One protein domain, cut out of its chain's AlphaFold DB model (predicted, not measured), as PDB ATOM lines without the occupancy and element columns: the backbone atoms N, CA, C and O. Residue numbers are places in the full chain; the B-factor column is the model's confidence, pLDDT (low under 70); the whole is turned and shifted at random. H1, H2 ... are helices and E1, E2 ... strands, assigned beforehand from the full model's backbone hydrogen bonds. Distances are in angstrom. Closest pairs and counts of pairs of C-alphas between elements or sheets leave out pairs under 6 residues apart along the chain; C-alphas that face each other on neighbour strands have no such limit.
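AT A GLANCE: This is residues 20 to 87 of the 97 residues of an uncharacterized protein of Verrucomicrobiaceae bacterium (UniProt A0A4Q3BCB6). Look for a long, strongly twisted ribbon of four antiparallel strands, E1 to E4, with one long helix, H1, laid over one face and the other face bare. E2 and the long strand E3 make the body of the ribbon, short E1 lies beside E2 under the helix, and the tip of the E3 and E4 hairpin, residues 51 to 56, sticks out free at one end. The 68 printed residues hold four named strands followed by one named helix; the sheet's order is E1, E2, E3, E4, and the class is mixed, helices and strands. The whole is loose, with a radius of gyration of the C-alphas of 14.2 A, and elongated, spanning 45 by 24 by 15 A.

HOW THE PARTS SIT: Begin with the hairpin of E2, residues 26 to 34, and E3, residues 40 to 52, where N 29 and O 45 are 2.9 A apart, within hydrogen-bond range. E1, residues 20 to 23, is an edge strand and forms a hairpin with E2; look there for N 21 and O 28 at 2.8 A. At the other edge E4, residues 55 to 59, forms a hairpin with E3, with N 50 and O 57 at 2.9 A. The pairing of E3 is staggered: residues 40 to 48 pair with E2, and residues 48 to 52 with E4. These four strands form a meander, each the antiparallel neighbour of the one before. E4 is apart from E1 and from E2. H1, residues 67 to 87, is on one face of this sheet, which gives two layers, at a height over the sheet of 7.7 A. It lies over E1 and E2, and on the local plane it stands at 28 degrees to E2, only just along the strands. Its closest C-alphas to E2 are those of Leu 73 and Val 28, 6.5 A apart. In H1 every O i to N i+4 pair is within hydrogen-bond range.

IN THESE COORDINATES: Find C-alpha 40 at (-41.515, -10.983, 46.751); from there E3 runs 36.9 A to C-alpha 52. E2 is 26.3 A long, E4 12.9 A and E1 10.4 A, the last beginning at C-alpha 20, (-46.625, 2.152, 36.336). H1 runs 30.1 A and ends at C-alpha 87, (-31.490, -4.718, 45.162).

THE WHOLE: The C-alphas of Asp 37 and Ala 53, the two farthest apart, are 45.4 A from each other. The printed part has no cut. The three links between strands are tight, and that from E4 to H1 is short. The mean pLDDT of the printed part is 89.0; look for values under 70 at residue 36 and residues 85 to 87.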
ATOM      1  N   GLU A  20     -45.733   2.082  37.489       91.12
ATOM      2  CA  GLU A  20     -46.625   2.152  36.336       91.12
ATOM      3  C   GLU A  20     -45.934   2.907  35.195       91.12
ATOM      4  O   GLU A  20     -45.456   4.027  35.370       91.12
ATOM      5  N   PHE A  21     -45.924   2.307  34.007       93.38
ATOM      6  CA  PHE A  21     -45.442   2.922  32.776       93.38
ATOM      7  C   PHE A  21     -46.601   3.094  31.799       93.38
ATOM      8  O   PHE A  21     -47.396   2.178  31.583       93.38
ATOM      9  N   ARG A  22     -46.689   4.260  31.158       91.25
ATOM     10  CA  ARG A  22     -47.744   4.557  30.189       91.25
ATOM     11  C   ARG A  22     -47.166   5.179  28.927       91.25
ATOM     12  O   ARG A  22     -46.360   6.101  29.002       91.25
ATOM     13  N   ASP A  23     -47.643   4.707  27.783       90.88
ATOM     14  CA  ASP A  23     -47.412   5.313  26.475       90.88
ATOM     15  C   ASP A  23     -48.743   5.384  25.716       90.88
ATOM     16  O   ASP A  23     -49.328   4.369  25.326       90.88
ATOM     17  N   SER A  24     -49.252   6.608  25.539       88.62
ATOM     18  CA  SER A  24     -50.529   6.889  24.880       88.62
ATOM     19  C   SER A  24     -51.703   6.110  25.514       88.62
ATOM     20  O   SER A  24     -52.150   6.400  26.631       88.62
ATOM     21  N   ASN A  25     -52.229   5.131  24.780       90.25
ATOM     22  CA  ASN A  25     -53.364   4.292  25.139       90.25
ATOM     23  C   ASN A  25     -52.944   2.985  25.823       90.25
ATOM     24  O   ASN A  25     -53.827   2.229  26.204       90.25
ATOM     25  N   ILE A  26     -51.648   2.704  25.969       94.75
ATOM     26  CA  ILE A  26     -51.134   1.483  26.593       94.75
ATOM     27  C   ILE A  26     -50.513   1.814  27.945       94.75
ATOM     28  O   ILE A  26     -49.795   2.802  28.098       94.75
ATOM     29  N   ARG A  27     -50.801   0.973  28.933       94.38
ATOM     30  CA  ARG A  27     -50.318   1.076  30.305       94.38
ATOM     31  C   ARG A  27     -49.828  -0.287  30.777       94.38
ATOM     32  O   ARG A  27     -50.527  -1.283  30.605       94.38
ATOM     33  N   VAL A  28     -48.670  -0.304  31.420       95.56
ATOM     34  CA  VAL A  28     -48.104  -1.447  32.132       95.56
ATOM     35  C   VAL A  28     -48.011  -1.089  33.607       95.56
ATOM     36  O   VAL A  28     -47.405  -0.080  33.948       95.56
ATOM     37  N   ALA A  29     -48.611  -1.896  34.474       93.69
ATOM     38  CA  ALA A  29     -48.524  -1.743  35.923       93.69
ATOM     39  C   ALA A  29     -47.856  -2.976  36.539       93.69
ATOM     40  O   ALA A  29     -48.204  -4.101  36.178       93.69
ATOM     41  N   ILE A  30     -46.924  -2.763  37.462       92.06
ATOM     42  CA  ILE A  30     -46.182  -3.810  38.171       92.06
ATOM     43  C   ILE A  30     -46.720  -3.902  39.593       92.06
ATOM     44  O   ILE A  30     -46.828  -2.890  40.279       92.06
ATOM     45  N   TRP A  31     -47.045  -5.111  40.031       90.00
ATOM     46  CA  TRP A  31     -47.680  -5.398  41.309       90.00
ATOM     47  C   TRP A  31     -46.788  -6.323  42.130       90.00
ATOM     48  O   TRP A  31     -46.414  -7.383  41.621       90.00
ATOM     49  N   PRO A  32     -46.451  -5.965  43.376       86.31
ATOM     50  CA  PRO A  32     -45.759  -6.873  44.267       86.31
ATOM     51  C   PRO A  32     -46.751  -7.924  44.778       86.31
ATOM     52  O   PRO A  32     -47.898  -7.627  45.115       86.31
ATOM     53  N   SER A  33     -46.312  -9.172  44.817       81.31
ATOM     54  CA  SER A  33     -47.026 -10.293  45.406       81.31
ATOM     55  C   SER A  33     -46.070 -10.987  46.362       81.31
ATOM     56  O   SER A  33     -45.140 -11.667  45.927       81.31
ATOM     57  N   THR A  34     -46.295 -10.820  47.659       76.38
ATOM     58  CA  THR A  34     -45.562 -11.556  48.693       76.38
ATOM     59  C   THR A  34     -46.207 -12.930  48.841       76.38
ATOM     60  O   THR A  34     -47.402 -13.022  49.120       76.38
ATOM     61  N   GLY A  35     -45.451 -13.992  48.566       71.75
ATOM     62  CA  GLY A  35     -45.888 -15.361  48.860       71.75
ATOM     63  C   GLY A  35     -45.646 -15.724  50.328       71.75
ATOM     64  O   GLY A  35     -44.854 -15.066  50.997       71.75
ATOM     65  N   ASP A  36     -46.276 -16.802  50.804       68.25
ATOM     66  CA  ASP A  36     -46.099 -17.308  52.179       68.25
ATOM     67  C   ASP A  36     -44.635 -17.675  52.508       68.25
ATOM     68  O   ASP A  36     -44.226 -17.627  53.664       68.25
ATOM     69  N   ASP A  37     -43.822 -17.953  51.483       71.12
ATOM     70  CA  ASP A  37     -42.384 -18.242  51.592       71.12
ATOM     71  C   ASP A  37     -41.513 -16.990  51.843       71.12
ATOM     72  O   ASP A  37     -40.287 -17.076  51.845       71.12
ATOM     73  N   GLY A  38     -42.115 -15.801  51.980       70.44
ATOM     74  CA  GLY A  38     -41.405 -14.529  52.171       70.44
ATOM     75  C   GLY A  38     -40.762 -13.949  50.903       70.44
ATOM     76  O   GLY A  38     -40.228 -12.847  50.938       70.44
ATOM     77  N   ILE A  39     -40.847 -14.646  49.765       76.44
ATOM     78  CA  ILE A  39     -40.292 -14.184  48.486       76.44
ATOM     79  C   ILE A  39     -41.263 -13.202  47.815       76.44
ATOM     80  O   ILE A  39     -42.399 -13.558  47.479       76.44
ATOM     81  N   THR A  40     -40.791 -11.984  47.547       79.25
ATOM     82  CA  THR A  40     -41.515 -10.983  46.751       79.25
ATOM     83  C   THR A  40     -41.432 -11.327  45.266       79.25
ATOM     84  O   THR A  40     -40.360 -11.346  44.663       79.25
ATOM     85  N   ARG A  41     -42.582 -11.597  44.641       83.69
ATOM     86  CA  ARG A  41     -42.704 -11.783  43.189       83.69
ATOM     87  C   ARG A  41     -43.415 -10.593  42.570       83.69
ATOM     88  O   ARG A  41     -44.427 -10.135  43.086       83.69
ATOM     89  N   TYR A  42     -42.937 -10.132  41.422       87.38
ATOM     90  CA  TYR A  42     -43.562  -9.030  40.698       87.38
ATOM     91  C   TYR A  42     -44.459  -9.569  39.580       87.38
ATOM     92  O   TYR A  42     -44.021 -10.336  38.728       87.38
ATOM     93  N   SER A  43     -45.729  -9.168  39.582       89.69
ATOM     94  CA  SER A  43     -46.699  -9.468  38.525       89.69
ATOM     95  C   SER A  43     -46.912  -8.244  37.642       89.69
ATOM     96  O   SER A  43     -47.061  -7.132  38.139       89.69
ATOM     97  N   VAL A  44     -46.979  -8.435  36.326       92.69
ATOM     98  CA  VAL A  44     -47.105  -7.334  35.361       92.69
ATOM     99  C   VAL A  44     -48.472  -7.374  34.685       92.69
ATOM    100  O   VAL A  44     -48.881  -8.398  34.142       92.69
ATOM    101  N   LYS A  45     -49.187  -6.246  34.681       94.62
ATOM    102  CA  LYS A  45     -50.490  -6.089  34.026       94.62
ATOM    103  C   LYS A  45     -50.406  -5.075  32.889       94.62
ATOM    104  O   LYS A  45     -50.268  -3.877  33.124       94.62
ATOM    105  N   LEU A  46     -50.553  -5.560  31.659       95.19
ATOM    106  CA  LEU A  46     -50.650  -4.747  30.447       95.19
ATOM    107  C   LEU A  46     -52.121  -4.447  30.127       95.19
ATOM    108  O   LEU A  46     -52.956  -5.348  30.073       95.19
ATOM    109  N   THR A  47     -52.445  -3.176  29.906       95.38
ATOM    110  CA  THR A  47     -53.805  -2.710  29.611       95.38
ATOM    111  C   THR A  47     -53.806  -1.658  28.512       95.38
ATOM    112  O   THR A  47     -52.883  -0.853  28.392       95.38
ATOM    113  N   ARG A  48     -54.879  -1.645  27.724       94.38
ATOM    114  CA  ARG A  48     -55.177  -0.653  26.696       94.38
ATOM    115  C   ARG A  48     -56.424   0.132  27.074       94.38
ATOM    116  O   ARG A  48     -57.475  -0.461  27.300       94.38
ATOM    117  N   SER A  49     -56.337   1.456  27.108       93.12
ATOM    118  CA  SER A  49     -57.487   2.344  27.281       93.12
ATOM    119  C   SER A  49     -58.138   2.664  25.936       93.12
ATOM    120  O   SER A  49     -57.442   3.000  24.977       93.12
ATOM    121  N   TYR A  50     -59.463   2.622  25.874       91.69
ATOM    122  CA  TYR A  50     -60.250   3.023  24.711       91.69
ATOM    123  C   TYR A  50     -61.537   3.711  25.164       91.69
ATOM    124  O   TYR A  50     -61.959   3.534  26.304       91.69
ATOM    125  N   GLN A  51     -62.157   4.492  24.285       92.06
ATOM    126  CA  GLN A  51     -63.435   5.132  24.577       92.06
ATOM    127  C   GLN A  51     -64.570   4.348  23.913       92.06
ATOM    128  O   GLN A  51     -64.484   4.005  22.735       92.06
ATOM    129  N   ALA A  52     -65.629   4.062  24.666       92.00
ATOM    130  CA  ALA A  52     -66.840   3.424  24.164       92.00
ATOM    131  C   ALA A  52     -68.067   4.067  24.807       92.00
ATOM    132  O   ALA A  52     -68.140   4.160  26.029       92.00
ATOM    133  N   ALA A  53     -69.023   4.497  23.979       91.44
ATOM    134  CA  ALA A  53     -70.240   5.184  24.424       91.44
ATOM    135  C   ALA A  53     -69.967   6.394  25.347       91.44
ATOM    136  O   ALA A  53     -70.690   6.633  26.306       91.44
ATOM    137  N   GLY A  54     -68.894   7.145  25.075       92.62
ATOM    138  CA  GLY A  54     -68.495   8.311  25.873       92.62
ATOM    139  C   GLY A  54     -67.650   7.986  27.110       92.62
ATOM    140  O   GLY A  54     -66.974   8.879  27.614       92.62
ATOM    141  N   GLU A  55     -67.581   6.725  27.537       93.69
ATOM    142  CA  GLU A  55     -66.818   6.302  28.712       93.69
ATOM    143  C   GLU A  55     -65.447   5.736  28.346       93.69
ATOM    144  O   GLU A  55     -65.284   5.010  27.360       93.69
ATOM    145  N   TRP A  56     -64.450   6.023  29.183       91.00
ATOM    146  CA  TRP A  56     -63.138   5.392  29.094       91.00
ATOM    147  C   TRP A  56     -63.177   3.994  29.707       91.00
ATOM    148  O   TRP A  56     -63.508   3.823  30.877       91.00
ATOM    149  N   LYS A  57     -62.788   2.994  28.921       92.44
ATOM    150  CA  LYS A  57     -62.713   1.586  29.318       92.44
ATOM    151  C   LYS A  57     -61.301   1.054  29.131       92.44
ATOM    152  O   LYS A  57     -60.501   1.610  28.377       92.44
ATOM    153  N   GLN A  58     -60.991  -0.032  29.831       93.31
ATOM    154  CA  GLN A  58     -59.715  -0.735  29.728       93.31
ATOM    155  C   GLN A  58     -59.928  -2.135  29.157       93.31
ATOM    156  O   GLN A  58     -60.942  -2.777  29.420       93.31
ATOM    157  N   THR A  59     -58.967  -2.615  28.377       94.31
ATOM    158  CA  THR A  59     -58.979  -3.958  27.798       94.31
ATOM    159  C   THR A  59     -57.575  -4.559  27.760       94.31
ATOM    160  O   THR A  59     -56.588  -3.826  27.756       94.31
ATOM    161  N   SER A  60     -57.476  -5.885  27.740       93.06
ATOM    162  CA  SER A  60     -56.228  -6.622  27.495       93.06
ATOM    163  C   SER A  60     -56.004  -6.932  26.011       93.06
ATOM    164  O   SER A  60     -54.923  -7.382  25.639       93.06
ATOM    165  N   TYR A  61     -56.993  -6.676  25.147       93.38
ATOM    166  CA  TYR A  61     -56.859  -6.881  23.707       93.38
ATOM    167  C   TYR A  61     -56.033  -5.758  23.071       93.38
ATOM    168  O   TYR A  61     -56.342  -4.571  23.214       93.38
ATOM    169  N   LEU A  62     -54.991  -6.145  22.338       93.50
ATOM    170  CA  LEU A  62     -54.069  -5.229  21.669       93.50
ATOM    171  C   LEU A  62     -54.323  -5.224  20.164       93.50
ATOM    172  O   LEU A  62     -54.475  -6.276  19.545       93.50
ATOM    173  N   GLY A  63     -54.333  -4.035  19.562       91.19
ATOM    174  CA  GLY A  63     -54.311  -3.890  18.113       91.19
ATOM    175  C   GLY A  63     -52.891  -3.998  17.553       91.19
ATOM    176  O   GLY A  63     -51.899  -3.902  18.275       91.19
ATOM    177  N   ARG A  64     -52.774  -4.113  16.224       93.50
ATOM    178  CA  ARG A  64     -51.481  -4.193  15.519       93.50
ATOM    179  C   ARG A  64     -50.519  -3.053  15.883       93.50
ATOM    180  O   ARG A  64     -49.328  -3.297  16.055       93.50
ATOM    181  N   PHE A  65     -51.029  -1.829  16.007       90.38
ATOM    182  CA  PHE A  65     -50.225  -0.640  16.322       90.38
ATOM    183  C   PHE A  65     -49.803  -0.553  17.792       90.38
ATOM    184  O   PHE A  65     -48.862   0.167  18.121       90.38
ATOM    185  N   ASP A  66     -50.462  -1.307  18.672       93.25
ATOM    186  CA  ASP A  66     -50.167  -1.307  20.101       93.25
ATOM    187  C   ASP A  66     -48.994  -2.243  20.438       93.25
ATOM    188  O   ASP A  66     -48.333  -2.049  21.454       93.25
ATOM    189  N   LEU A  67     -48.683  -3.218  19.571       94.06
ATOM    190  CA  LEU A  67     -47.682  -4.262  19.832       94.06
ATOM    191  C   LEU A  67     -46.279  -3.699  20.092       94.06
ATOM    192  O   LEU A  67     -45.632  -4.075  21.065       94.06
ATOM    193  N   GLN A  68     -45.812  -2.768  19.254       94.75
ATOM    194  CA  GLN A  68     -44.467  -2.203  19.412       94.75
ATOM    195  C   GLN A  68     -44.357  -1.328  20.668       94.75
ATOM    196  O   GLN A  68     -43.296  -1.272  21.289       94.75
ATOM    197  N   ARG A  69     -45.443  -0.651  21.054       94.69
ATOM    198  CA  ARG A  69     -45.494   0.150  22.286       94.69
ATOM    199  C   ARG A  69     -45.534  -0.747  23.515       94.69
ATOM    200  O   ARG A  69     -44.768  -0.529  24.445       94.69
ATOM    201  N   ALA A  70     -46.368  -1.789  23.478       95.19
ATOM    202  CA  ALA A  70     -46.440  -2.805  24.516       95.19
ATOM    203  C   ALA A  70     -45.070  -3.438  24.764       95.19
ATOM    204  O   ALA A  70     -44.630  -3.454  25.905       95.19
ATOM    205  N   ARG A  71     -44.358  -3.851  23.705       96.25
ATOM    206  CA  ARG A  71     -42.984  -4.359  23.815       96.25
ATOM    207  C   ARG A  71     -42.076  -3.386  24.566       96.25
ATOM    208  O   ARG A  71     -41.505  -3.761  25.573       96.25
ATOM    209  N   LYS A  72     -41.987  -2.127  24.125       96.12
ATOM    210  CA  LYS A  72     -41.105  -1.132  24.764       96.12
ATOM    211  C   LYS A  72     -41.440  -0.887  26.236       96.12
ATOM    212  O   LYS A  72     -40.546  -0.614  27.028       96.12
ATOM    213  N   LEU A  73     -42.724  -0.917  26.594       95.69
ATOM    214  CA  LEU A  73     -43.149  -0.769  27.985       95.69
ATOM    215  C   LEU A  73     -42.849  -2.021  28.813       95.69
ATOM    216  O   LEU A  73     -42.521  -1.886  29.987       95.69
ATOM    217  N   LEU A  74     -42.951  -3.209  28.216       95.75
ATOM    218  CA  LEU A  74     -42.572  -4.466  28.857       95.75
ATOM    219  C   LEU A  74     -41.058  -4.556  29.058       95.75
ATOM    220  O   LEU A  74     -40.654  -4.913  30.153       95.75
ATOM    221  N   ASP A  75     -40.248  -4.138  28.080       96.25
ATOM    222  CA  ASP A  75     -38.785  -4.064  28.217       96.25
ATOM    223  C   ASP A  75     -38.407  -3.175  29.424       96.25
ATOM    224  O   ASP A  75     -37.635  -3.570  30.287       96.25
ATOM    225  N   ARG A  76     -39.053  -2.007  29.575       94.88
ATOM    226  CA  ARG A  76     -38.841  -1.127  30.746       94.88
ATOM    227  C   ARG A  76     -39.311  -1.735  32.066       94.88
ATOM    228  O   ARG A  76     -38.758  -1.419  33.117       94.88
ATOM    229  N   ALA A  77     -40.382  -2.524  32.030       94.19
ATOM    230  CA  ALA A  77     -40.883  -3.204  33.214       94.19
ATOM    231  C   ALA A  77     -39.926  -4.311  33.659       94.19
ATOM    232  O   ALA A  77     -39.682  -4.437  34.856       94.19
ATOM    233  N   ASP A  78     -39.364  -5.050  32.705       93.38
ATOM    234  CA  ASP A  78     -38.330  -6.055  32.939       93.38
ATOM    235  C   ASP A  78     -37.082  -5.426  33.568       93.38
ATOM    236  O   ASP A  78     -36.695  -5.823  34.665       93.38
ATOM    237  N   ASP A  79     -36.554  -4.348  32.973       94.06
ATOM    238  CA  ASP A  79     -35.412  -3.600  33.518       94.06
ATOM    239  C   ASP A  79     -35.670  -3.142  34.966       94.06
ATOM    240  O   ASP A  79     -34.811  -3.263  35.844       94.06
ATOM    241  N   TRP A  80     -36.872  -2.625  35.244       93.19
ATOM    242  CA  TRP A  80     -37.247  -2.177  36.586       93.19
ATOM    243  C   TRP A  80     -37.302  -3.336  37.588       93.19
ATOM    244  O   TRP A  80     -36.795  -3.199  38.705       93.19
ATOM    245  N   ILE A  81     -37.889  -4.476  37.199       90.06
ATOM    246  CA  ILE A  81     -37.970  -5.679  38.040       90.06
ATOM    247  C   ILE A  81     -36.574  -6.237  38.293       90.06
ATOM    248  O   ILE A  81     -36.277  -6.596  39.427       90.06
ATOM    249  N   PHE A  82     -35.709  -6.274  37.279       89.19
ATOM    250  CA  PHE A  82     -34.341  -6.756  37.420       89.19
ATOM    251  C   PHE A  82     -33.552  -5.915  38.427       89.19
ATOM    252  O   PHE A  82     -32.931  -6.454  39.341       89.19
ATOM    253  N   VAL A  83     -33.639  -4.585  38.318       88.00
ATOM    254  CA  VAL A  83     -32.993  -3.676  39.271       88.00
ATOM    255  C   VAL A  83     -33.568  -3.859  40.676       88.00
ATOM    256  O   VAL A  83     -32.810  -3.937  41.636       88.00
ATOM    257  N   LYS A  84     -34.893  -3.956  40.831       81.94
ATOM    258  CA  LYS A  84     -35.516  -4.083  42.157       81.94
ATOM    259  C   LYS A  84     -35.297  -5.443  42.813       81.94
ATOM    260  O   LYS A  84     -34.900  -5.473  43.970       81.94
ATOM    261  N   GLY A  85     -35.471  -6.535  42.077       68.62
ATOM    262  CA  GLY A  85     -35.178  -7.883  42.563       68.62
ATOM    263  C   GLY A  85     -33.693  -8.083  42.881       68.62
ATOM    264  O   GLY A  85     -33.365  -8.759  43.852       68.62
ATOM    265  N   GLY A  86     -32.792  -7.444  42.124       60.94
ATOM    266  CA  GLY A  86     -31.359  -7.442  42.425       60.94
ATOM    267  C   GLY A  86     -30.999  -6.657  43.692       60.94
ATOM    268  O   GLY A  86     -30.124  -7.083  44.447       60.94
ATOM    269  N   VAL A  87     -31.684  -5.536  43.951       59.06
ATOM    270  CA  VAL A  87     -31.490  -4.718  45.162       59.06
ATOM    271  C   VAL A  87     -32.032  -5.419  46.413       59.06
ATOM    272  O   VAL A  87     -31.354  -5.413  47.434       59.06
TER     273      VAL A  87